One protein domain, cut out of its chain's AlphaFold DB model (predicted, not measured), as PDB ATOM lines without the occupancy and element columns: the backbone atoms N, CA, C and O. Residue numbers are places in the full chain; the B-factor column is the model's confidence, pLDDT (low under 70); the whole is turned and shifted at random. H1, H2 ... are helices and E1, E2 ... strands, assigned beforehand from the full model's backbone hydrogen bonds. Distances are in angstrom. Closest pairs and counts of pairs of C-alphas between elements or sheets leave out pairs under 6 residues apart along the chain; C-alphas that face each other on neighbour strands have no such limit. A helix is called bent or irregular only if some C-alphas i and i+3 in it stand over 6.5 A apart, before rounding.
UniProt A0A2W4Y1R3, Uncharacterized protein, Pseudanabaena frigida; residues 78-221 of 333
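This is residues 78 to 221 of the 333 residues of an uncharacterized protein of Pseudanabaena frigida (UniProt A0A2W4Y1R3). One large, strongly twisted sheet of eight strands is curled like part of a barrel and wraps round the helix H1, while the short H2 only grazes it. The hairpin of E6 and E7 is long and bent, and its tip, residues 183 to 188, lies at one end of the longest axis. The 144 printed residues hold two named helices and then eight named strands, mostly strand by class. The sheet is mixed, in the order E2 E1 E8 E7 E6 E5 E4 E3; the strands from E3 to E8 form a meander, each the antiparallel neighbour of the one before. The whole is compact, with a radius of gyration of the C-alphas of 15.9 A and spans of 47 by 38 by 28 A.

Look first at E7, residues 189 to 207, and E6, residues 169 to 182, an antiparallel hairpin with N 174 and O 200 2.8 A apart. E7 bends by 104 degrees at residue 194, and E6 bends by 68 degrees at residue 178. E5, residues 156 to 166, forms a hairpin with E6, where N 161 and O 173 are 2.9 A apart. It also forms one with E4, residues 141 to 144, with N 144 and O 156 at 2.8 A. E3, residues 135 to 138, is an edge strand and a hairpin with E4; N 136 and O 143 are 2.8 A apart. E8, residues 210 to 218, forms a hairpin with E7, with N 203 and O 215 at 2.9 A. E1, residues 107 to 115, is parallel to E8, with N 112 and O 214 at 3.0 A. The other edge strand is E2, residues 122 to 127, in a hairpin with E1, where N 113 and O 124 are 2.8 A apart. H1, residues 84 to 93, is on one face of the sheet, two layers, one of helix and one of strands; its closest C-alphas to E3 are those of Val 92 and Asp 136, 5.4 A apart. H2, residues 102 to 105, touches H1 at Phe 91 and Arg 103, their closest C-alphas, 5.7 A apart. Every O i to N i+4 pair of H1 is within hydrogen-bond range; H2 is too short for one.

Find C-alpha 84 at (36.559, -27.090, -29.273), where H1 begins; it runs 14.4 A. E7 spans 38.8 A, E6 36.9 A, E5 29.9 A, E8 24.0 A and E1 19.2 A. E8 ends at C-alpha 218, (39.195, -6.054, -30.834).

The C-alphas farthest apart are those of Leu 122 and Thr 184, at 47.5 A. The printed part has no cut, and E4 to E5 is the long link, with 11 residues. Residue 221 is under 70 in pLDDT.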
ATOM      1  N   SER A  78      33.524 -32.706 -34.202       91.94
ATOM      2  CA  SER A  78      34.036 -31.398 -33.777       91.94
ATOM      3  C   SER A  78      32.970 -30.501 -33.141       91.94
ATOM      4  O   SER A  78      33.302 -29.598 -32.383       91.94
ATOM      5  N   CYS A  79      31.683 -30.761 -33.365       93.81
ATOM      6  CA  CYS A  79      30.609 -30.044 -32.691       93.81
ATOM      7  C   CYS A  79      30.459 -30.405 -31.204       93.81
ATOM      8  O   CYS A  79      29.730 -29.710 -30.499       93.81
ATOM      9  N   ALA A  80      31.120 -31.448 -30.694       94.88
ATOM     10  CA  ALA A  80      31.109 -31.756 -29.266       94.88
ATOM     11  C   ALA A  80      31.800 -30.655 -28.438       94.88
ATOM     12  O   ALA A  80      32.772 -30.030 -28.871       94.88
ATOM     13  N   THR A  81      31.329 -30.431 -27.208       95.19
ATOM     14  CA  THR A  81      31.851 -29.370 -26.325       95.19
ATOM     15  C   THR A  81      33.301 -29.596 -25.880       95.19
ATOM     16  O   THR A  81      34.004 -28.655 -25.515       95.19
ATOM     17  N   GLU A  82      33.778 -30.837 -25.906       95.19
ATOM     18  CA  GLU A  82      35.171 -31.165 -25.575       95.19
ATOM     19  C   GLU A  82      36.117 -31.033 -26.777       95.19
ATOM     20  O   GLU A  82      37.323 -30.880 -26.605       95.19
ATOM     21  N   GLU A  83      35.575 -30.980 -27.993       96.44
ATOM     22  CA  GLU A  83      36.331 -30.949 -29.252       96.44
ATOM     23  C   GLU A  83      36.570 -29.520 -29.770       96.44
ATOM     24  O   GLU A  83      36.839 -29.307 -30.950       96.44
ATOM     25  N   TYR A  84      36.489 -28.510 -28.897       96.81
ATOM     26  CA  TYR A  84      36.559 -27.090 -29.273       96.81
ATOM     27  C   TYR A  84      37.843 -26.699 -30.027       96.81
ATOM     28  O   TYR A  84      37.800 -25.860 -30.927       96.81
ATOM     29  N   LYS A  85      38.988 -27.320 -29.708       96.56
ATOM     30  CA  LYS A  85      40.251 -27.097 -30.439       96.56
ATOM     31  C   LYS A  85      40.184 -27.679 -31.849       96.56
ATOM     32  O   LYS A  85      40.446 -26.966 -32.816       96.56
ATOM     33  N   SER A  86      39.753 -28.936 -31.959       95.44
ATOM     34  CA  SER A  86      39.528 -29.638 -33.227       95.44
ATOM     35  C   SER A  86      38.536 -28.879 -34.117       95.44
ATOM     36  O   SER A  86      38.747 -28.740 -35.321       95.44
ATOM     37  N   PHE A  87      37.470 -28.335 -33.523       96.50
ATOM     38  CA  PHE A  87      36.521 -27.463 -34.203       96.50
ATOM     39  C   PHE A  87      37.180 -26.199 -34.740       96.50
ATOM     40  O   PHE A  87      37.006 -25.883 -35.916       96.50
ATOM     41  N   PHE A  88      37.939 -25.479 -33.910       97.12
ATOM     42  CA  PHE A  88      38.572 -24.235 -34.336       97.12
ATOM     43  C   PHE A  88      39.540 -24.460 -35.504       97.12
ATOM     44  O   PHE A  88      39.524 -23.694 -36.465       97.12
ATOM     45  N   GLU A  89      40.319 -25.543 -35.489       95.00
ATOM     46  CA  GLU A  89      41.178 -25.909 -36.621       95.00
ATOM     47  C   GLU A  89      40.381 -26.152 -37.911       95.00
ATOM     48  O   GLU A  89      40.777 -25.679 -38.979       95.00
ATOM     49  N   GLN A  90      39.244 -26.848 -37.833       93.31
ATOM     50  CA  GLN A  90      38.364 -27.066 -38.988       93.31
ATOM     51  C   GLN A  90      37.732 -25.759 -39.479       93.31
ATOM     52  O   GLN A  90      37.706 -25.501 -40.681       93.31
ATOM     53  N   PHE A  91      37.279 -24.908 -38.557       95.38
ATOM     54  CA  PHE A  91      36.730 -23.588 -38.862       95.38
ATOM     55  C   PHE A  91      37.750 -22.718 -39.608       95.38
ATOM     56  O   PHE A  91      37.440 -22.098 -40.629       95.38
ATOM     57  N   VAL A  92      39.002 -22.729 -39.150       95.25
ATOM     58  CA  VAL A  92      40.097 -21.967 -39.757       95.25
ATOM     59  C   VAL A  92      40.426 -22.466 -41.164       95.25
ATOM     60  O   VAL A  92      40.701 -21.639 -42.028       95.25
ATOM     61  N   ARG A  93      40.316 -23.767 -41.460       90.75
ATOM     62  CA  ARG A  93      40.518 -24.295 -42.829       90.75
ATOM     63  C   ARG A  93      39.494 -23.776 -43.843       90.75
ATOM     64  O   ARG A  93      39.740 -23.838 -45.043       90.75
ATOM     65  N   GLY A  94      38.353 -23.259 -43.389       88.44
ATOM     66  CA  GLY A  94      37.351 -22.612 -44.236       88.44
ATOM     67  C   GLY A  94      36.411 -23.569 -44.963       88.44
ATOM     68  O   GLY A  94      35.220 -23.278 -45.049       88.44
ATOM     69  N   LYS A  95      36.908 -24.714 -45.441       87.56
ATOM     70  CA  LYS A  95      36.101 -25.741 -46.111       87.56
ATOM     71  C   LYS A  95      36.299 -27.131 -45.513       87.56
ATOM     72  O   LYS A  95      37.402 -27.468 -45.081       87.56
ATOM     73  N   ASP A  96      35.239 -27.933 -45.507       85.31
ATOM     74  CA  ASP A  96      35.292 -29.364 -45.184       85.31
ATOM     75  C   ASP A  96      35.553 -30.228 -46.436       85.31
ATOM     76  O   ASP A  96      35.758 -29.725 -47.541       85.31
ATOM     77  N   ASN A  97      35.569 -31.551 -46.249       71.44
ATOM     78  CA  ASN A  97      35.729 -32.554 -47.307       71.44
ATOM     79  C   ASN A  97      34.362 -33.066 -47.813       71.44
ATOM     80  O   ASN A  97      34.048 -34.246 -47.655       71.44
ATOM     81  N   PRO A  98      33.447 -32.162 -48.195       82.44
ATOM     82  CA  PRO A  98      32.951 -32.101 -49.579       82.44
ATOM     83  C   PRO A  98      33.068 -30.700 -50.217       82.44
ATOM     84  O   PRO A  98      32.601 -30.495 -51.337       82.44
ATOM     85  N   GLY A  99      33.679 -29.733 -49.523       83.69
ATOM     86  CA  GLY A  99      33.904 -28.366 -50.004       83.69
ATOM     87  C   GLY A  99      32.892 -27.323 -49.513       83.69
ATOM     88  O   GLY A  99      32.869 -26.216 -50.059       83.69
ATOM     89  N   ASN A 100      32.076 -27.645 -48.507       87.00
ATOM     90  CA  ASN A 100      31.137 -26.717 -47.880       87.00
ATOM     91  C   ASN A 100      31.886 -25.609 -47.137       87.00
ATOM     92  O   ASN A 100      32.923 -25.852 -46.525       87.00
ATOM     93  N   ASP A 101      31.339 -24.393 -47.148       90.50
ATOM     94  CA  ASP A 101      31.910 -23.256 -46.425       90.50
ATOM     95  C   ASP A 101      31.594 -23.345 -44.923       90.50
ATOM     96  O   ASP A 101      30.532 -22.938 -44.446       90.50
ATOM     97  N   ILE A 102      32.545 -23.895 -44.172       91.62
ATOM     98  CA  ILE A 102      32.452 -24.118 -42.727       91.62
ATOM     99  C   ILE A 102      32.394 -22.792 -41.974       91.62
ATOM    100  O   ILE A 102      31.662 -22.683 -40.989       91.62
ATOM    101  N   ARG A 103      33.101 -21.759 -42.448       92.38
ATOM    102  CA  ARG A 103      33.055 -20.437 -41.810       92.38
ATOM    103  C   ARG A 103      31.661 -19.852 -41.927       92.38
ATOM    104  O   ARG A 103      31.116 -19.400 -40.925       92.38
ATOM    105  N   TYR A 104      31.050 -19.906 -43.108       91.75
ATOM    106  CA  TYR A 104      29.697 -19.387 -43.298       91.75
ATOM    107  C   TYR A 104      28.646 -20.160 -42.484       91.75
ATOM    108  O   TYR A 104      27.742 -19.546 -41.908       91.75
ATOM    109  N   ILE A 105      28.769 -21.493 -42.413       92.06
ATOM    110  CA  ILE A 105      27.849 -22.365 -41.662       92.06
ATOM    111  C   ILE A 105      27.906 -22.068 -40.160       92.06
ATOM    112  O   ILE A 105      26.858 -21.917 -39.535       92.06
ATOM    113  N   TYR A 106      29.111 -21.951 -39.596       95.31
ATOM    114  CA  TYR A 106      29.320 -21.815 -38.152       95.31
ATOM    115  C   TYR A 106      29.660 -20.388 -37.708       95.31
ATOM    116  O   TYR A 106      30.193 -20.176 -36.619       95.31
ATOM    117  N   THR A 107      29.353 -19.387 -38.527       96.25
ATOM    118  CA  THR A 107      29.333 -17.988 -38.091       96.25
ATOM    119  C   THR A 107      27.896 -17.587 -37.808       96.25
ATOM    120  O   THR A 107      27.015 -17.712 -38.667       96.25
ATOM    121  N   SER A 108      27.659 -17.092 -36.590       96.38
ATOM    122  CA  SER A 108      26.361 -16.554 -36.181       96.38
ATOM    123  C   SER A 108      25.883 -15.510 -37.197       96.38
ATOM    124  O   SER A 108      26.706 -14.721 -37.655       96.38
ATOM    125  N   PRO A 109      24.576 -15.434 -37.535       95.00
ATOM    126  CA  PRO A 109      24.056 -14.457 -38.499       95.00
ATOM    127  C   PRO A 109      24.516 -13.021 -38.233       95.00
ATOM    128  O   PRO A 109      24.766 -12.270 -39.176       95.00
ATOM    129  N   TYR A 110      24.676 -12.693 -36.949       95.12
ATOM    130  CA  TYR A 110      25.292 -11.469 -36.467       95.12
ATOM    131  C   TYR A 110      26.426 -11.799 -35.498       95.12
ATOM    132  O   TYR A 110      26.257 -12.633 -34.600       95.12
ATOM    133  N   VAL A 111      27.553 -11.117 -35.674       96.50
ATOM    134  CA  VAL A 111      28.748 -11.207 -34.837       96.50
ATOM    135  C   VAL A 111      28.925  -9.875 -34.115       96.50
ATOM    136  O   VAL A 111      28.846  -8.809 -34.725       96.50
ATOM    137  N   GLN A 112      29.129  -9.922 -32.802       96.31
ATOM    138  CA  GLN A 112      29.374  -8.725 -31.997       96.31
ATOM    139  C   GLN A 112      30.867  -8.406 -31.996       96.31
ATOM    140  O   GLN A 112      31.678  -9.245 -31.613       96.31
ATOM    141  N   VAL A 113      31.235  -7.190 -32.379       95.25
ATOM    142  CA  VAL A 113      32.583  -6.666 -32.177       95.25
ATOM    143  C   VAL A 113      32.597  -5.945 -30.835       95.25
ATOM    144  O   VAL A 113      31.823  -5.013 -30.614       95.25
ATOM    145  N   ARG A 114      33.438  -6.398 -29.912       95.25
ATOM    146  CA  ARG A 114      33.538  -5.896 -28.536       95.25
ATOM    147  C   ARG A 114      34.972  -5.506 -28.221       95.25
ATOM    148  O   ARG A 114      35.901  -5.915 -28.916       95.25
ATOM    149  N   ASP A 115      35.143  -4.705 -27.181       93.56
ATOM    150  CA  ASP A 115      36.468  -4.332 -26.700       93.56
ATOM    151  C   ASP A 115      37.196  -5.555 -26.116       93.56
ATOM    152  O   ASP A 115      36.601  -6.397 -25.442       93.56
ATOM    153  N   TYR A 116      38.487  -5.691 -26.419       95.19
ATOM    154  CA  TYR A 116      39.292  -6.824 -25.962       95.19
ATOM    155  C   TYR A 116      39.572  -6.818 -24.458       95.19
ATOM    156  O   TYR A 116      39.601  -7.887 -23.843       95.19
ATOM    157  N   GLN A 117      39.780  -5.636 -23.873       91.88
ATOM    158  CA  GLN A 117      40.053  -5.483 -22.443       91.88
ATOM    159  C   GLN A 117      38.756  -5.477 -21.634       91.88
ATOM    160  O   GLN A 117      38.717  -6.024 -20.533       91.88
ATOM    161  N   ASP A 118      37.687  -4.916 -22.204       91.50
ATOM    162  CA  ASP A 118      36.350  -4.925 -21.618       91.50
ATOM    163  C   ASP A 118      35.314  -5.563 -22.563       91.50
ATOM    164  O   ASP A 118      34.580  -4.858 -23.263       91.50
ATOM    165  N   PRO A 119      35.167  -6.902 -22.549       92.81
ATOM    166  CA  PRO A 119      34.194  -7.590 -23.394       92.81
ATOM    167  C   PRO A 119      32.739  -7.164 -23.157       92.81
ATOM    168  O   PRO A 119      31.877  -7.490 -23.972       92.81
ATOM    169  N   SER A 120      32.417  -6.441 -22.077       93.31
ATOM    170  CA  SER A 120      31.064  -5.911 -21.866       93.31
ATOM    171  C   SER A 120      30.737  -4.744 -22.809       93.31
ATOM    172  O   SER A 120      29.578  -4.587 -23.211       93.31
ATOM    173  N   LYS A 121      31.758  -4.004 -23.258       92.81
ATOM    174  CA  LYS A 121      31.648  -2.865 -24.171       92.81
ATOM    175  C   LYS A 121      31.480  -3.328 -25.619       92.81
ATOM    176  O   LYS A 121      32.414  -3.812 -26.260       92.81
ATOM    177  N   LEU A 122      30.273  -3.147 -26.149       92.31
ATOM    178  CA  LEU A 122      29.954  -3.368 -27.560       92.31
ATOM    179  C   LEU A 122      30.492  -2.212 -28.414       92.31
ATOM    180  O   LEU A 122      30.194  -1.053 -28.134       92.31
ATOM    181  N   LEU A 123      31.267  -2.533 -29.450       88.88
ATOM    182  CA  LEU A 123      31.806  -1.571 -30.414       88.88
ATOM    183  C   LEU A 123      30.953  -1.533 -31.687       88.88
ATOM    184  O   LEU A 123      30.592  -0.461 -32.157       88.88
ATOM    185  N   GLU A 124      30.605  -2.705 -32.222       90.38
ATOM    186  CA  GLU A 124      29.830  -2.846 -33.458       90.38
ATOM    187  C   GLU A 124      29.066  -4.182 -33.471       90.38
ATOM    188  O   GLU A 124      29.410  -5.130 -32.762       90.38
ATOM    189  N   VAL A 125      28.026  -4.280 -34.297       90.56
ATOM    190  CA  VAL A 125      27.411  -5.553 -34.686       90.56
ATOM    191  C   VAL A 125      27.512  -5.700 -36.197       90.56
ATOM    192  O   VAL A 125      27.001  -4.858 -36.932       90.56
ATOM    193  N   MET A 126      28.115  -6.792 -36.659       90.19
ATOM    194  CA  MET A 126      28.301  -7.064 -38.082       90.19
ATOM    195  C   MET A 126      27.509  -8.291 -38.535       90.19
ATOM    196  O   MET A 126      27.342  -9.258 -37.794       90.19
ATOM    197  N   SER A 127      27.006  -8.256 -39.768       93.56
ATOM    198  CA  SER A 127      26.394  -9.425 -40.414       93.56
ATOM    199  C   SER A 127      27.475 -10.425 -40.815       93.56
ATOM    200  O   SER A 127      28.515 -10.009 -41.323       93.56
ATOM    201  N   ARG A 128      27.206 -11.736 -40.716       90.94
ATOM    202  CA  ARG A 128      28.145 -12.782 -41.175       90.94
ATOM    203  C   ARG A 128      28.582 -12.635 -42.632       90.94
ATOM    204  O   ARG A 128      29.640 -13.114 -43.006       90.94
ATOM    205  N   LYS A 129      27.761 -11.987 -43.469       87.19
ATOM    206  CA  LYS A 129      28.094 -11.723 -44.880       87.19
ATOM    207  C   LYS A 129      29.230 -10.709 -45.038       87.19
ATOM    208  O   LYS A 129      29.891 -10.714 -46.066       87.19
ATOM    209  N   ASN A 130      29.424  -9.862 -44.032       82.94
ATOM    210  CA  ASN A 130      30.479  -8.858 -43.971       82.94
ATOM    211  C   ASN A 130      31.639  -9.330 -43.079       82.94
ATOM    212  O   ASN A 130      32.543  -8.553 -42.786       82.94
ATOM    213  N   ASP A 131      31.586 -10.571 -42.582       83.38
ATOM    214  CA  ASP A 131      32.599 -11.099 -41.686       83.38
ATOM    215  C   ASP A 131      33.856 -11.481 -42.465       83.38
ATOM    216  O   ASP A 131      33.872 -12.452 -43.219       83.38
ATOM    217  N   GLU A 132      34.930 -10.727 -42.253       83.25
ATOM    218  CA  GLU A 132      36.248 -11.089 -42.759       83.25
ATOM    219  C   GLU A 132      37.018 -11.830 -41.656       83.25
ATOM    220  O   GLU A 132      37.583 -11.236 -40.730       83.25
ATOM    221  N   PHE A 133      36.968 -13.162 -41.684       90.38
ATOM    222  CA  PHE A 133      37.765 -13.997 -40.789       90.38
ATOM    223  C   PHE A 133      39.204 -14.101 -41.312       90.38
ATOM    224  O   PHE A 133      39.439 -14.617 -42.404       90.38
ATOM    225  N   SER A 134      40.174 -13.623 -40.526       88.19
ATOM    226  CA  SER A 134      41.535 -13.372 -41.023       88.19
ATOM    227  C   SER A 134      42.589 -14.419 -40.644       88.19
ATOM    228  O   SER A 134      43.738 -14.268 -41.060       88.19
ATOM    229  N   ILE A 135      42.260 -15.403 -39.800       95.06
ATOM    230  CA  ILE A 135      43.217 -16.434 -39.355       95.06
ATOM    231  C   ILE A 135      43.185 -17.618 -40.322       95.06
ATOM    232  O   ILE A 135      42.121 -18.027 -40.782       95.06
ATOM    233  N   ASP A 136      44.358 -18.174 -40.612       93.81
ATOM    234  CA  ASP A 136      44.534 -19.374 -41.423       93.81
ATOM    235  C   ASP A 136      45.617 -20.289 -40.820       93.81
ATOM    236  O   ASP A 136      46.401 -19.882 -39.953       93.81
ATOM    237  N   LEU A 137      45.656 -21.534 -41.291       92.38
ATOM    238  CA  LEU A 137      46.695 -22.511 -41.001       92.38
ATOM    239  C   LEU A 137      47.460 -22.797 -42.304       92.38
ATOM    240  O   LEU A 137      46.901 -23.301 -43.281       92.38
ATOM    241  N   ARG A 138      48.750 -22.460 -42.338       90.06
ATOM    242  CA  ARG A 138      49.647 -22.716 -43.479       90.06
ATOM    243  C   ARG A 138      50.824 -23.532 -42.988       90.06
ATOM    244  O   ARG A 138      51.449 -23.111 -42.035       90.06
ATOM    245  N   ASP A 139      51.089 -24.702 -43.559       86.44
ATOM    246  CA  ASP A 139      52.178 -25.587 -43.109       86.44
ATOM    247  C   ASP A 139      52.179 -25.824 -41.585       86.44
ATOM    248  O   ASP A 139      53.205 -25.710 -40.919       86.44
ATOM    249  N   TYR A 140      50.993 -26.089 -41.019       87.31
ATOM    250  CA  TYR A 140      50.760 -26.262 -39.572       87.31
ATOM    251  C   TYR A 140      51.074 -25.029 -38.703       87.31
ATOM    252  O   TYR A 140      51.155 -25.116 -37.479       87.31
ATOM    253  N   LYS A 141      51.205 -23.853 -39.322       92.00
ATOM    254  CA  LYS A 141      51.531 -22.582 -38.681       92.00
ATOM    255  C   LYS A 141      50.332 -21.637 -38.703       92.00
ATOM    256  O   LYS A 141      49.763 -21.356 -39.756       92.00
ATOM    257  N   TRP A 142      49.984 -21.099 -37.534       95.62
ATOM    258  CA  TRP A 142      48.973 -20.045 -37.395       95.62
ATOM    259  C   TRP A 142      49.418 -18.742 -38.052       95.62
ATOM    260  O   TRP A 142      50.435 -18.146 -37.676       95.62
ATOM    261  N   VAL A 143      48.649 -18.277 -39.023       95.50
ATOM    262  CA  VAL A 143      48.948 -17.041 -39.736       95.50
ATOM    263  C   VAL A 143      47.723 -16.152 -39.836       95.50
ATOM    264  O   VAL A 143      46.587 -16.615 -39.784       95.50
ATOM    265  N   GLN A 144      47.964 -14.859 -39.997       93.88
ATOM    266  CA  GLN A 144      46.980 -13.922 -40.499       93.88
ATOM    267  C   GLN A 144      47.224 -13.708 -41.993       93.88
ATOM    268  O   GLN A 144      48.378 -13.597 -42.417       93.88
ATOM    269  N   LEU A 145      46.150 -13.614 -42.780       89.00
ATOM    270  CA  LEU A 145      46.189 -13.421 -44.238       89.00
ATOM    271  C   LEU A 145      46.574 -11.985 -44.651       89.00
ATOM    272  O   LEU A 145      45.930 -11.370 -45.493       89.00
ATOM    273  N   VAL A 146      47.618 -11.437 -44.027       86.19
ATOM    274  CA  VAL A 146      48.183 -10.112 -44.307       86.19
ATOM    275  C   VAL A 146      49.715 -10.180 -44.314       86.19
ATOM    276  O   VAL A 146      50.277 -10.901 -43.478       86.19
ATOM    277  N   PRO A 147      50.405  -9.415 -45.182       87.38
ATOM    278  CA  PRO A 147      51.864  -9.416 -45.252       87.38
ATOM    279  C   PRO A 147      52.536  -9.073 -43.923       87.38
ATOM    280  O   PRO A 147      52.120  -8.160 -43.201       87.38
ATOM    281  N   SER A 148      53.598  -9.808 -43.616       85.19
ATOM    282  CA  SER A 148      54.406  -9.628 -42.417       85.19
ATOM    283  C   SER A 148      55.355  -8.442 -42.555       85.19
ATOM    284  O   SER A 148      56.063  -8.303 -43.549       85.19
ATOM    285  N   GLN A 149      55.419  -7.615 -41.511       80.31
ATOM    286  CA  GLN A 149      56.304  -6.444 -41.439       80.31
ATOM    287  C   GLN A 149      57.698  -6.773 -40.880       80.31
ATOM    288  O   GLN A 149      58.554  -5.898 -40.805       80.31
ATOM    289  N   VAL A 150      57.920  -8.011 -40.417       80.38
ATOM    290  CA  VAL A 150      59.141  -8.389 -39.678       80.38
ATOM    291  C   VAL A 150      60.043  -9.366 -40.427       80.38
ATOM    292  O   VAL A 150      61.203  -9.516 -40.051       80.38
ATOM    293  N   ASP A 151      59.527 -10.041 -41.455       78.31
ATOM    294  CA  ASP A 151      60.248 -11.090 -42.189       78.31
ATOM    295  C   ASP A 151      59.865 -11.191 -43.682       78.31
ATOM    296  O   ASP A 151      60.231 -12.163 -44.337       78.31
ATOM    297  N   ASN A 152      59.153 -10.196 -44.234       79.88
ATOM    298  CA  ASN A 152      58.695 -10.139 -45.635       79.88
ATOM    299  C   ASN A 152      57.851 -11.344 -46.104       79.88
ATOM    300  O   ASN A 152      57.633 -11.519 -47.303       79.88
ATOM    301  N   SER A 153      57.353 -12.172 -45.182       86.25
ATOM    302  CA  SER A 153      56.416 -13.245 -45.504       86.25
ATOM    303  C   SER A 153      55.097 -12.666 -46.046       86.25
ATOM    304  O   SER A 153      54.614 -11.658 -45.518       86.25
ATOM    305  N   PRO A 154      54.439 -13.314 -47.029       88.56
ATOM    306  CA  PRO A 154      53.099 -12.915 -47.475       88.56
ATOM    307  C   PRO A 154      52.040 -13.042 -46.367       88.56
ATOM    308  O   PRO A 154      50.953 -12.480 -46.491       88.56
ATOM    309  N   TYR A 155      52.362 -13.752 -45.280       92.50
ATOM    310  CA  TYR A 155      51.485 -13.956 -44.134       92.50
ATOM    311  C   TYR A 155      52.182 -13.617 -42.816       92.50
ATOM    312  O   TYR A 155      53.332 -13.995 -42.580       92.50
ATOM    313  N   THR A 156      51.455 -12.965 -41.916       94.56
ATOM    314  CA  THR A 156      51.931 -12.612 -40.575       94.56
ATOM    315  C   THR A 156      51.769 -13.796 -39.628       94.56
ATOM    316  O   THR A 156      50.662 -14.307 -39.472       94.56
ATOM    317  N   ARG A 157      52.839 -14.225 -38.947       96.06
ATOM    318  CA  ARG A 157      52.766 -15.297 -37.936       96.06
ATOM    319  C   ARG A 157      51.998 -14.836 -36.694       96.06
ATOM    320  O   ARG A 157      52.121 -13.689 -36.260       96.06
ATOM    321  N   LEU A 158      51.236 -15.754 -36.103       97.06
ATOM    322  CA  LEU A 158      50.452 -15.517 -34.893       97.06
ATOM    323  C   LEU A 158      50.907 -16.433 -33.757       97.06
ATOM    324  O   LEU A 158      51.121 -17.627 -33.963       97.06
ATOM    325  N   LYS A 159      50.969 -15.875 -32.546       97.12
ATOM    326  CA  LYS A 159      50.872 -16.652 -31.310       97.12
ATOM    327  C   LYS A 159      49.387 -16.769 -30.980       97.12
ATOM    328  O   LYS A 159      48.733 -15.737 -30.831       97.12
ATOM    329  N   ILE A 160      48.879 -17.994 -30.871       97.25
ATOM    330  CA  ILE A 160      47.479 -18.280 -30.536       97.25
ATOM    331  C   ILE A 160      47.399 -19.013 -29.202       97.25
ATOM    332  O   ILE A 160      48.239 -19.863 -28.906       97.25
ATOM    333  N   ASP A 161      46.379 -18.685 -28.419       97.50
ATOM    334  CA  ASP A 161      45.982 -19.410 -27.221       97.50
ATOM    335  C   ASP A 161      44.480 -19.717 -27.282       97.50
ATOM    336  O   ASP A 161      43.663 -18.832 -27.528       97.50
ATOM    337  N   ILE A 162      44.117 -20.990 -27.113       97.62
ATOM    338  CA  ILE A 162      42.737 -21.474 -27.231       97.62
ATOM    339  C   ILE A 162      42.318 -22.012 -25.872       97.62
ATOM    340  O   ILE A 162      42.784 -23.072 -25.439       97.62
ATOM    341  N   GLN A 163      41.394 -21.308 -25.230       96.81
ATOM    342  CA  GLN A 163      40.976 -21.580 -23.863       96.81
ATOM    343  C   GLN A 163      39.473 -21.837 -23.792       96.81
ATOM    344  O   GLN A 163      38.662 -21.071 -24.315       96.81
ATOM    345  N   LYS A 164      39.084 -22.901 -23.090       96.69
ATOM    346  CA  LYS A 164      37.685 -23.138 -22.727       96.69
ATOM    347  C   LYS A 164      37.326 -22.200 -21.570       96.69
ATOM    348  O   LYS A 164      37.939 -22.276 -20.512       96.69
ATOM    349  N   VAL A 165      36.357 -21.311 -21.783       96.38
ATOM    350  CA  VAL A 165      35.890 -20.347 -20.768       96.38
ATOM    351  C   VAL A 165      34.872 -21.016 -19.848       96.38
ATOM    352  O   VAL A 165      34.909 -20.847 -18.635       96.38
ATOM    353  N   ASN A 166      33.959 -21.788 -20.436       96.56
ATOM    354  CA  ASN A 166      32.992 -22.637 -19.746       96.56
ATOM    355  C   ASN A 166      32.516 -23.749 -20.708       96.56
ATOM    356  O   ASN A 166      33.015 -23.868 -21.826       96.56
ATOM    357  N   GLU A 167      31.547 -24.573 -20.304       95.25
ATOM    358  CA  GLU A 167      31.037 -25.688 -21.124       95.25
ATOM    359  C   GLU A 167      30.511 -25.276 -22.506       95.25
ATOM    360  O   GLU A 167      30.601 -26.054 -23.453       95.25
ATOM    361  N   LYS A 168      29.982 -24.056 -22.633       97.25
ATOM    362  CA  LYS A 168      29.346 -23.541 -23.850       97.25
ATOM    363  C   LYS A 168      30.116 -22.400 -24.493       97.25
ATOM    364  O   LYS A 168      29.608 -21.801 -25.436       97.25
ATOM    365  N   THR A 169      31.316 -22.078 -24.022       98.19
ATOM    366  CA  THR A 169      32.083 -20.949 -24.549       98.19
ATOM    367  C   THR A 169      33.567 -21.263 -24.553       98.19
ATOM    368  O   THR A 169      34.130 -21.654 -23.528       98.19
ATOM    369  N   PHE A 170      34.225 -21.012 -25.681       98.50
ATOM    370  CA  PHE A 170      35.680 -20.953 -25.743       98.50
ATOM    371  C   PHE A 170      36.145 -19.652 -26.396       98.50
ATOM    372  O   PHE A 170      35.435 -19.029 -27.190       98.50
ATOM    373  N   ARG A 171      37.347 -19.236 -26.010       98.06
ATOM    374  CA  ARG A 171      38.013 -18.014 -26.442       98.06
ATOM    375  C   ARG A 171      39.300 -18.382 -27.165       98.06
ATOM    376  O   ARG A 171      40.036 -19.262 -26.723       98.06
ATOM    377  N   VAL A 172      39.551 -17.701 -28.275       98.44
ATOM    378  CA  VAL A 172      40.789 -17.812 -29.047       98.44
ATOM    379  C   VAL A 172      41.490 -16.472 -29.008       98.44
ATOM    380  O   VAL A 172      41.115 -15.573 -29.755       98.44
ATOM    381  N   ASP A 173      42.493 -16.336 -28.154       98.12
ATOM    382  CA  ASP A 173      43.370 -15.173 -28.124       98.12
ATOM    383  C   ASP A 173      44.447 -15.294 -29.195       98.12
ATOM    384  O   ASP A 173      45.030 -16.359 -29.402       98.12
ATOM    385  N   TYR A 174      44.740 -14.187 -29.870       97.31
ATOM    386  CA  TYR A 174      45.817 -14.130 -30.842       97.31
ATOM    387  C   TYR A 174      46.528 -12.780 -30.837       97.31
ATOM    388  O   TYR A 174      45.940 -11.721 -30.624       97.31
ATOM    389  N   ILE A 175      47.829 -12.825 -31.107       96.00
ATOM    390  CA  ILE A 175      48.682 -11.647 -31.271       96.00
ATOM    391  C   ILE A 175      49.734 -11.934 -32.341       96.00
ATOM    392  O   ILE A 175      50.177 -13.077 -32.500       96.00
ATOM    393  N   LYS A 176      50.139 -10.904 -33.091       95.25
ATOM    394  CA  LYS A 176      51.199 -11.050 -34.094       95.25
ATOM    395  C   LYS A 176      52.506 -11.416 -33.401       95.25
ATOM    396  O   LYS A 176      52.806 -10.938 -32.304       95.25
ATOM    397  N   ALA A 177      53.279 -12.284 -34.032       95.62
ATOM    398  CA  ALA A 177      54.472 -12.863 -33.445       95.62
ATOM    399  C   ALA A 177      55.599 -12.966 -34.468       95.62
ATOM    400  O   ALA A 177      55.370 -13.152 -35.659       95.62
ATOM    401  N   GLN A 178      56.828 -12.836 -33.984       92.31
ATOM    402  CA  GLN A 178      58.034 -13.149 -34.729       92.31
ATOM    403  C   GLN A 178      58.653 -14.404 -34.130       92.31
ATOM    404  O   GLN A 178      58.850 -14.490 -32.916       92.31
ATOM    405  N   TYR A 179      58.996 -15.342 -35.001       92.81
ATOM    406  CA  TYR A 179      59.657 -16.582 -34.638       92.81
ATOM    407  C   TYR A 179      61.064 -16.624 -35.233       92.81
ATOM    408  O   TYR A 179      61.344 -16.002 -36.257       92.81
ATOM    409  N   ARG A 180      61.957 -17.347 -34.563       90.25
ATOM    410  CA  ARG A 180      63.280 -17.714 -35.059       90.25
ATOM    411  C   ARG A 180      63.283 -19.213 -35.291       90.25
ATOM    412  O   ARG A 180      62.754 -19.955 -34.468       90.25
ATOM    413  N   TYR A 181      63.912 -19.619 -36.382       87.62
ATOM    414  CA  TYR A 181      64.104 -21.016 -36.731       87.62
ATOM    415  C   TYR A 181      65.576 -21.371 -36.549       87.62
ATOM    416  O   TYR A 181      66.449 -20.625 -37.000       87.62
ATOM    417  N   ALA A 182      65.848 -22.471 -35.859       86.00
ATOM    418  CA  ALA A 182      67.187 -23.020 -35.685       86.00
ATOM    419  C   ALA A 182      67.145 -24.533 -35.932       86.00
ATOM    420  O   ALA A 182      66.146 -25.171 -35.626       86.00
ATOM    421  N   GLY A 183      68.216 -25.096 -36.491       83.56
ATOM    422  CA  GLY A 183      68.302 -26.526 -36.803       83.56
ATOM    423  C   GLY A 183      68.436 -26.814 -38.298       83.56
ATOM    424  O   GLY A 183      68.712 -25.916 -39.094       83.56
ATOM    425  N   THR A 184      68.291 -28.087 -38.661       77.25
ATOM    426  CA  THR A 184      68.299 -28.556 -40.059       77.25
ATOM    427  C   THR A 184      66.869 -28.793 -40.541       77.25
ATOM    428  O   THR A 184      65.961 -28.859 -39.719       77.25
ATOM    429  N   ASP A 185      66.648 -28.974 -41.845       73.94
ATOM    430  CA  ASP A 185      65.300 -29.172 -42.416       73.94
ATOM    431  C   ASP A 185      64.481 -30.293 -41.746       73.94
ATOM    432  O   ASP A 185      63.252 -30.256 -41.775       73.94
ATOM    433  N   LYS A 186      65.137 -31.289 -41.133       73.69
ATOM    434  CA  LYS A 186      64.470 -32.395 -40.425       73.69
ATOM    435  C   LYS A 186      64.160 -32.098 -38.954       73.69
ATOM    436  O   LYS A 186      63.230 -32.692 -38.424       73.69
ATOM    437  N   ASP A 187      64.886 -31.160 -38.344       78.94
ATOM    438  CA  ASP A 187      64.849 -30.832 -36.912       78.94
ATOM    439  C   ASP A 187      64.742 -29.311 -36.713       78.94
ATOM    440  O   ASP A 187      65.505 -28.695 -35.967       78.94
ATOM    441  N   LEU A 188      63.846 -28.670 -37.469       82.62
ATOM    442  CA  LEU A 188      63.679 -27.224 -37.425       82.62
ATOM    443  C   LEU A 188      62.918 -26.833 -36.149       82.62
ATOM    444  O   LEU A 188      61.697 -26.972 -36.070       82.62
ATOM    445  N   GLU A 189      63.631 -26.314 -35.155       86.44
ATOM    446  CA  GLU A 189      63.032 -25.792 -33.933       86.44
ATOM    447  C   GLU A 189      62.548 -24.357 -34.144       86.44
ATOM    448  O   GLU A 189      63.295 -23.463 -34.556       86.44
ATOM    449  N   GLU A 190      61.276 -24.122 -33.834       89.38
ATOM    450  CA  GLU A 190      60.666 -22.801 -33.859       89.38
ATOM    451  C   GLU A 190      60.648 -22.208 -32.443       89.38
ATOM    452  O   GLU A 190      60.047 -22.758 -31.524       89.38
ATOM    453  N   THR A 191      61.272 -21.043 -32.265       92.31
ATOM    454  CA  THR A 191      61.277 -20.314 -30.989       92.31
ATOM    455  C   THR A 191      60.608 -18.956 -31.145       92.31
ATOM    456  O   THR A 191      60.955 -18.177 -32.037       92.31
ATOM    457  N   LEU A 192      59.664 -18.636 -30.256       94.31
ATOM    458  CA  LEU A 192      59.048 -17.311 -30.196       94.31
ATOM    459  C   LEU A 192      60.100 -16.269 -29.783       94.31
ATOM    460  O   LEU A 192      60.639 -16.330 -28.682       94.31
ATOM    461  N   VAL A 193      60.362 -15.294 -30.653       93.81
ATOM    462  CA  VAL A 193      61.298 -14.191 -30.382       93.81
ATOM    463  C   VAL A 193      60.586 -13.067 -29.644       93.81
ATOM    464  O   VAL A 193      61.053 -12.606 -28.606       93.81
ATOM    465  N   LYS A 194      59.466 -12.599 -30.201       90.19
ATOM    466  CA  LYS A 194      58.650 -11.524 -29.628       90.19
ATOM    467  C   LYS A 194      57.236 -11.539 -30.191       90.19
ATOM    468  O   LYS A 194      57.010 -12.002 -31.306       90.19
ATOM    469  N   THR A 195      56.305 -10.961 -29.447       93.12
ATOM    470  CA  THR A 195      54.977 -10.579 -29.941       93.12
ATOM    471  C   THR A 195      54.940  -9.080 -30.230       93.12
ATOM    472  O   THR A 195      55.722  -8.321 -29.656       93.12
ATOM    473  N   TYR A 196      54.063  -8.642 -31.128       86.50
ATOM    474  CA  TYR A 196      53.919  -7.233 -31.495       86.50
ATOM    475  C   TYR A 196      52.494  -6.906 -31.954       86.50
ATOM    476  O   TYR A 196      51.711  -7.795 -32.285       86.50
ATOM    477  N   GLY A 197      52.170  -5.612 -31.991       87.81
ATOM    478  CA  GLY A 197      50.809  -5.140 -32.237       87.81
ATOM    479  C   GLY A 197      49.878  -5.397 -31.052       87.81
ATOM    480  O   GLY A 197      50.309  -5.829 -29.985       87.81
ATOM    481  N   GLU A 198      48.597  -5.112 -31.256       89.31
ATOM    482  CA  GLU A 198      47.578  -5.285 -30.224       89.31
ATOM    483  C   GLU A 198      46.988  -6.708 -30.265       89.31
ATOM    484  O   GLU A 198      46.782  -7.254 -31.361       89.31
ATOM    485  N   PRO A 199      46.709  -7.329 -29.105       94.75
ATOM    486  CA  PRO A 199      46.064  -8.633 -29.051       94.75
ATOM    487  C   PRO A 199      44.595  -8.533 -29.471       94.75
ATOM    488  O   PRO A 199      43.949  -7.503 -29.317       94.75
ATOM    489  N   ASN A 200      44.044  -9.611 -30.002       95.88
ATOM    490  CA  ASN A 200      42.630  -9.711 -30.347       95.88
ATOM    491  C   ASN A 200      42.135 -11.106 -29.963       95.88
ATOM    492  O   ASN A 200      42.938 -11.990 -29.653       95.88
ATOM    493  N   ALA A 201      40.823 -11.323 -29.969       97.62
ATOM    494  CA  ALA A 201      40.282 -12.657 -29.746       97.62
ATOM    495  C   ALA A 201      39.003 -12.947 -30.525       97.62
ATOM    496  O   ALA A 201      38.289 -12.047 -30.957       97.62
ATOM    497  N   TYR A 202      38.696 -14.232 -30.660       98.06
ATOM    498  CA  TYR A 202      37.400 -14.722 -31.114       98.06
ATOM    499  C   TYR A 202      36.690 -15.454 -29.983       98.06
ATOM    500  O   TYR A 202      37.320 -16.214 -29.245       98.06
ATOM    501  N   ILE A 203      35.380 -15.246 -29.867       98.25
ATOM    502  CA  ILE A 203      34.520 -15.985 -28.940       98.25
ATOM    503  C   ILE A 203      33.593 -16.885 -29.739       98.25
ATOM    504  O   ILE A 203      32.833 -16.432 -30.604       98.25
ATOM    505  N   PHE A 204      33.641 -18.162 -29.390       98.50
ATOM    506  CA  PHE A 204      32.759 -19.177 -29.923       98.50
ATOM    507  C   PHE A 204      31.821 -19.659 -28.831       98.50
ATOM    508  O   PHE A 204      32.248 -19.956 -27.715       98.50
ATOM    509  N   GLU A 205      30.544 -19.767 -29.174       98.44
ATOM    510  CA  GLU A 205      29.525 -20.290 -28.275       98.44
ATOM    511  C   GLU A 205      28.888 -21.550 -28.850       98.44
ATOM    512  O   GLU A 205      28.627 -21.644 -30.052       98.44
ATOM    513  N   HIS A 206      28.615 -22.520 -27.981       97.81
ATOM    514  CA  HIS A 206      27.926 -23.749 -28.344       97.81
ATOM    515  C   HIS A 206      26.422 -23.491 -28.422       97.81
ATOM    516  O   HIS A 206      25.767 -23.205 -27.415       97.81
ATOM    517  N   ARG A 207      25.874 -23.539 -29.637       94.88
ATOM    518  CA  ARG A 207      24.475 -23.228 -29.946       94.88
ATOM    519  C   ARG A 207      23.940 -24.254 -30.939       94.88
ATOM    520  O   ARG A 207      24.610 -24.599 -31.906       94.88
ATOM    521  N   ASN A 208      22.716 -24.733 -30.715       90.56
ATOM    522  CA  ASN A 208      22.041 -25.689 -31.605       90.56
ATOM    523  C   ASN A 208      22.884 -26.941 -31.916       90.56
ATOM    524  O   ASN A 208      22.897 -27.433 -33.040       90.56
ATOM    525  N   GLY A 209      23.617 -27.431 -30.915       92.81
ATOM    526  CA  GLY A 209      24.423 -28.641 -31.041       92.81
ATOM    527  C   GLY A 209      25.829 -28.440 -31.609       92.81
ATOM    528  O   GLY A 209      26.566 -29.416 -31.623       92.81
ATOM    529  N   CYS A 210      26.237 -27.231 -32.024       96.62
ATOM    530  CA  CYS A 210      27.595 -26.981 -32.519       96.62
ATOM    531  C   CYS A 210      28.158 -25.606 -32.115       96.62
ATOM    532  O   CYS A 210      27.444 -24.695 -31.695       96.62
ATOM    533  N   TRP A 211      29.469 -25.441 -32.250       97.88
ATOM    534  CA  TRP A 211      30.164 -24.182 -32.002       97.88
ATOM    535  C   TRP A 211      29.862 -23.143 -33.082       97.88
ATOM    536  O   TRP A 211      29.806 -23.462 -34.264       97.88
ATOM    537  N   ASN A 212      29.673 -21.889 -32.673       98.06
ATOM    538  CA  ASN A 212      29.424 -20.769 -33.572       98.06
ATOM    539  C   ASN A 212      30.295 -19.570 -33.196       98.06
ATOM    540  O   ASN A 212      30.338 -19.199 -32.021       98.06
ATOM    541  N   LEU A 213      30.924 -18.919 -34.177       98.06
ATOM    542  CA  LEU A 213      31.560 -17.617 -33.980       98.06
ATOM    543  C   LEU A 213      30.473 -16.591 -33.654       98.06
ATOM    544  O   LEU A 213      29.556 -16.377 -34.449       98.06
ATOM    545  N   THR A 214      30.566 -15.969 -32.482       97.94
ATOM    546  CA  THR A 214      29.549 -15.028 -31.985       97.94
ATOM    547  C   THR A 214      30.116 -13.662 -31.658       97.94
ATOM    548  O   THR A 214      29.384 -12.674 -31.753       97.94
ATOM    549  N   GLN A 215      31.403 -13.580 -31.306       97.56
ATOM    550  CA  GLN A 215      32.044 -12.306 -31.007       97.56
ATOM    551  C   GLN A 215      33.469 -12.230 -31.558       97.56
ATOM    552  O   GLN A 215      34.209 -13.218 -31.562       97.56
ATOM    553  N   LYS A 216      33.856 -11.022 -31.964       96.88
ATOM    554  CA  LYS A 216      35.238 -10.607 -32.202       96.88
ATOM    555  C   LYS A 216      35.611  -9.612 -31.112       96.88
ATOM    556  O   LYS A 216      34.932  -8.608 -30.930       96.88
ATOM    557  N   LEU A 217      36.679  -9.890 -30.385       96.25
ATOM    558  CA  LEU A 217      37.240  -8.987 -29.397       96.25
ATOM    559  C   LEU A 217      38.390  -8.228 -30.045       96.25
ATOM    560  O   LEU A 217      39.415  -8.825 -30.384       96.25
ATOM    561  N   GLN A 218      38.203  -6.928 -30.234       92.81
ATOM    562  CA  GLN A 218      39.195  -6.054 -30.834       92.81
ATOM    563  C   GLN A 218      39.846  -5.196 -29.765       92.81
ATOM    564  O   GLN A 218      39.165  -4.492 -29.013       92.81
ATOM    565  N   SER A 219      41.175  -5.233 -29.698       89.25
ATOM    566  CA  SER A 219      41.872  -4.196 -28.950       89.25
ATOM    567  C   SER A 219      41.695  -2.897 -29.706       89.25
ATOM    568  O   SER A 219      42.037  -2.798 -30.886       89.25
ATOM    569  N   GLN A 220      41.165  -1.887 -29.023       71.25
ATOM    570  CA  GLN A 220      41.282  -0.532 -29.532       71.25
ATOM    571  C   GLN A 220      42.783  -0.251 -29.660       71.25
ATOM    572  O   GLN A 220      43.523  -0.579 -28.726       71.25
ATOM    573  N   PRO A 221      43.253   0.306 -30.789       56.81
ATOM    574  CA  PRO A 221      44.644   0.699 -30.888       56.81
ATOM    575  C   PRO A 221      44.941   1.592 -29.691       56.81
ATOM    576  O   PRO A 221      44.243   2.588 -29.471       56.81
TER     577      PRO A 221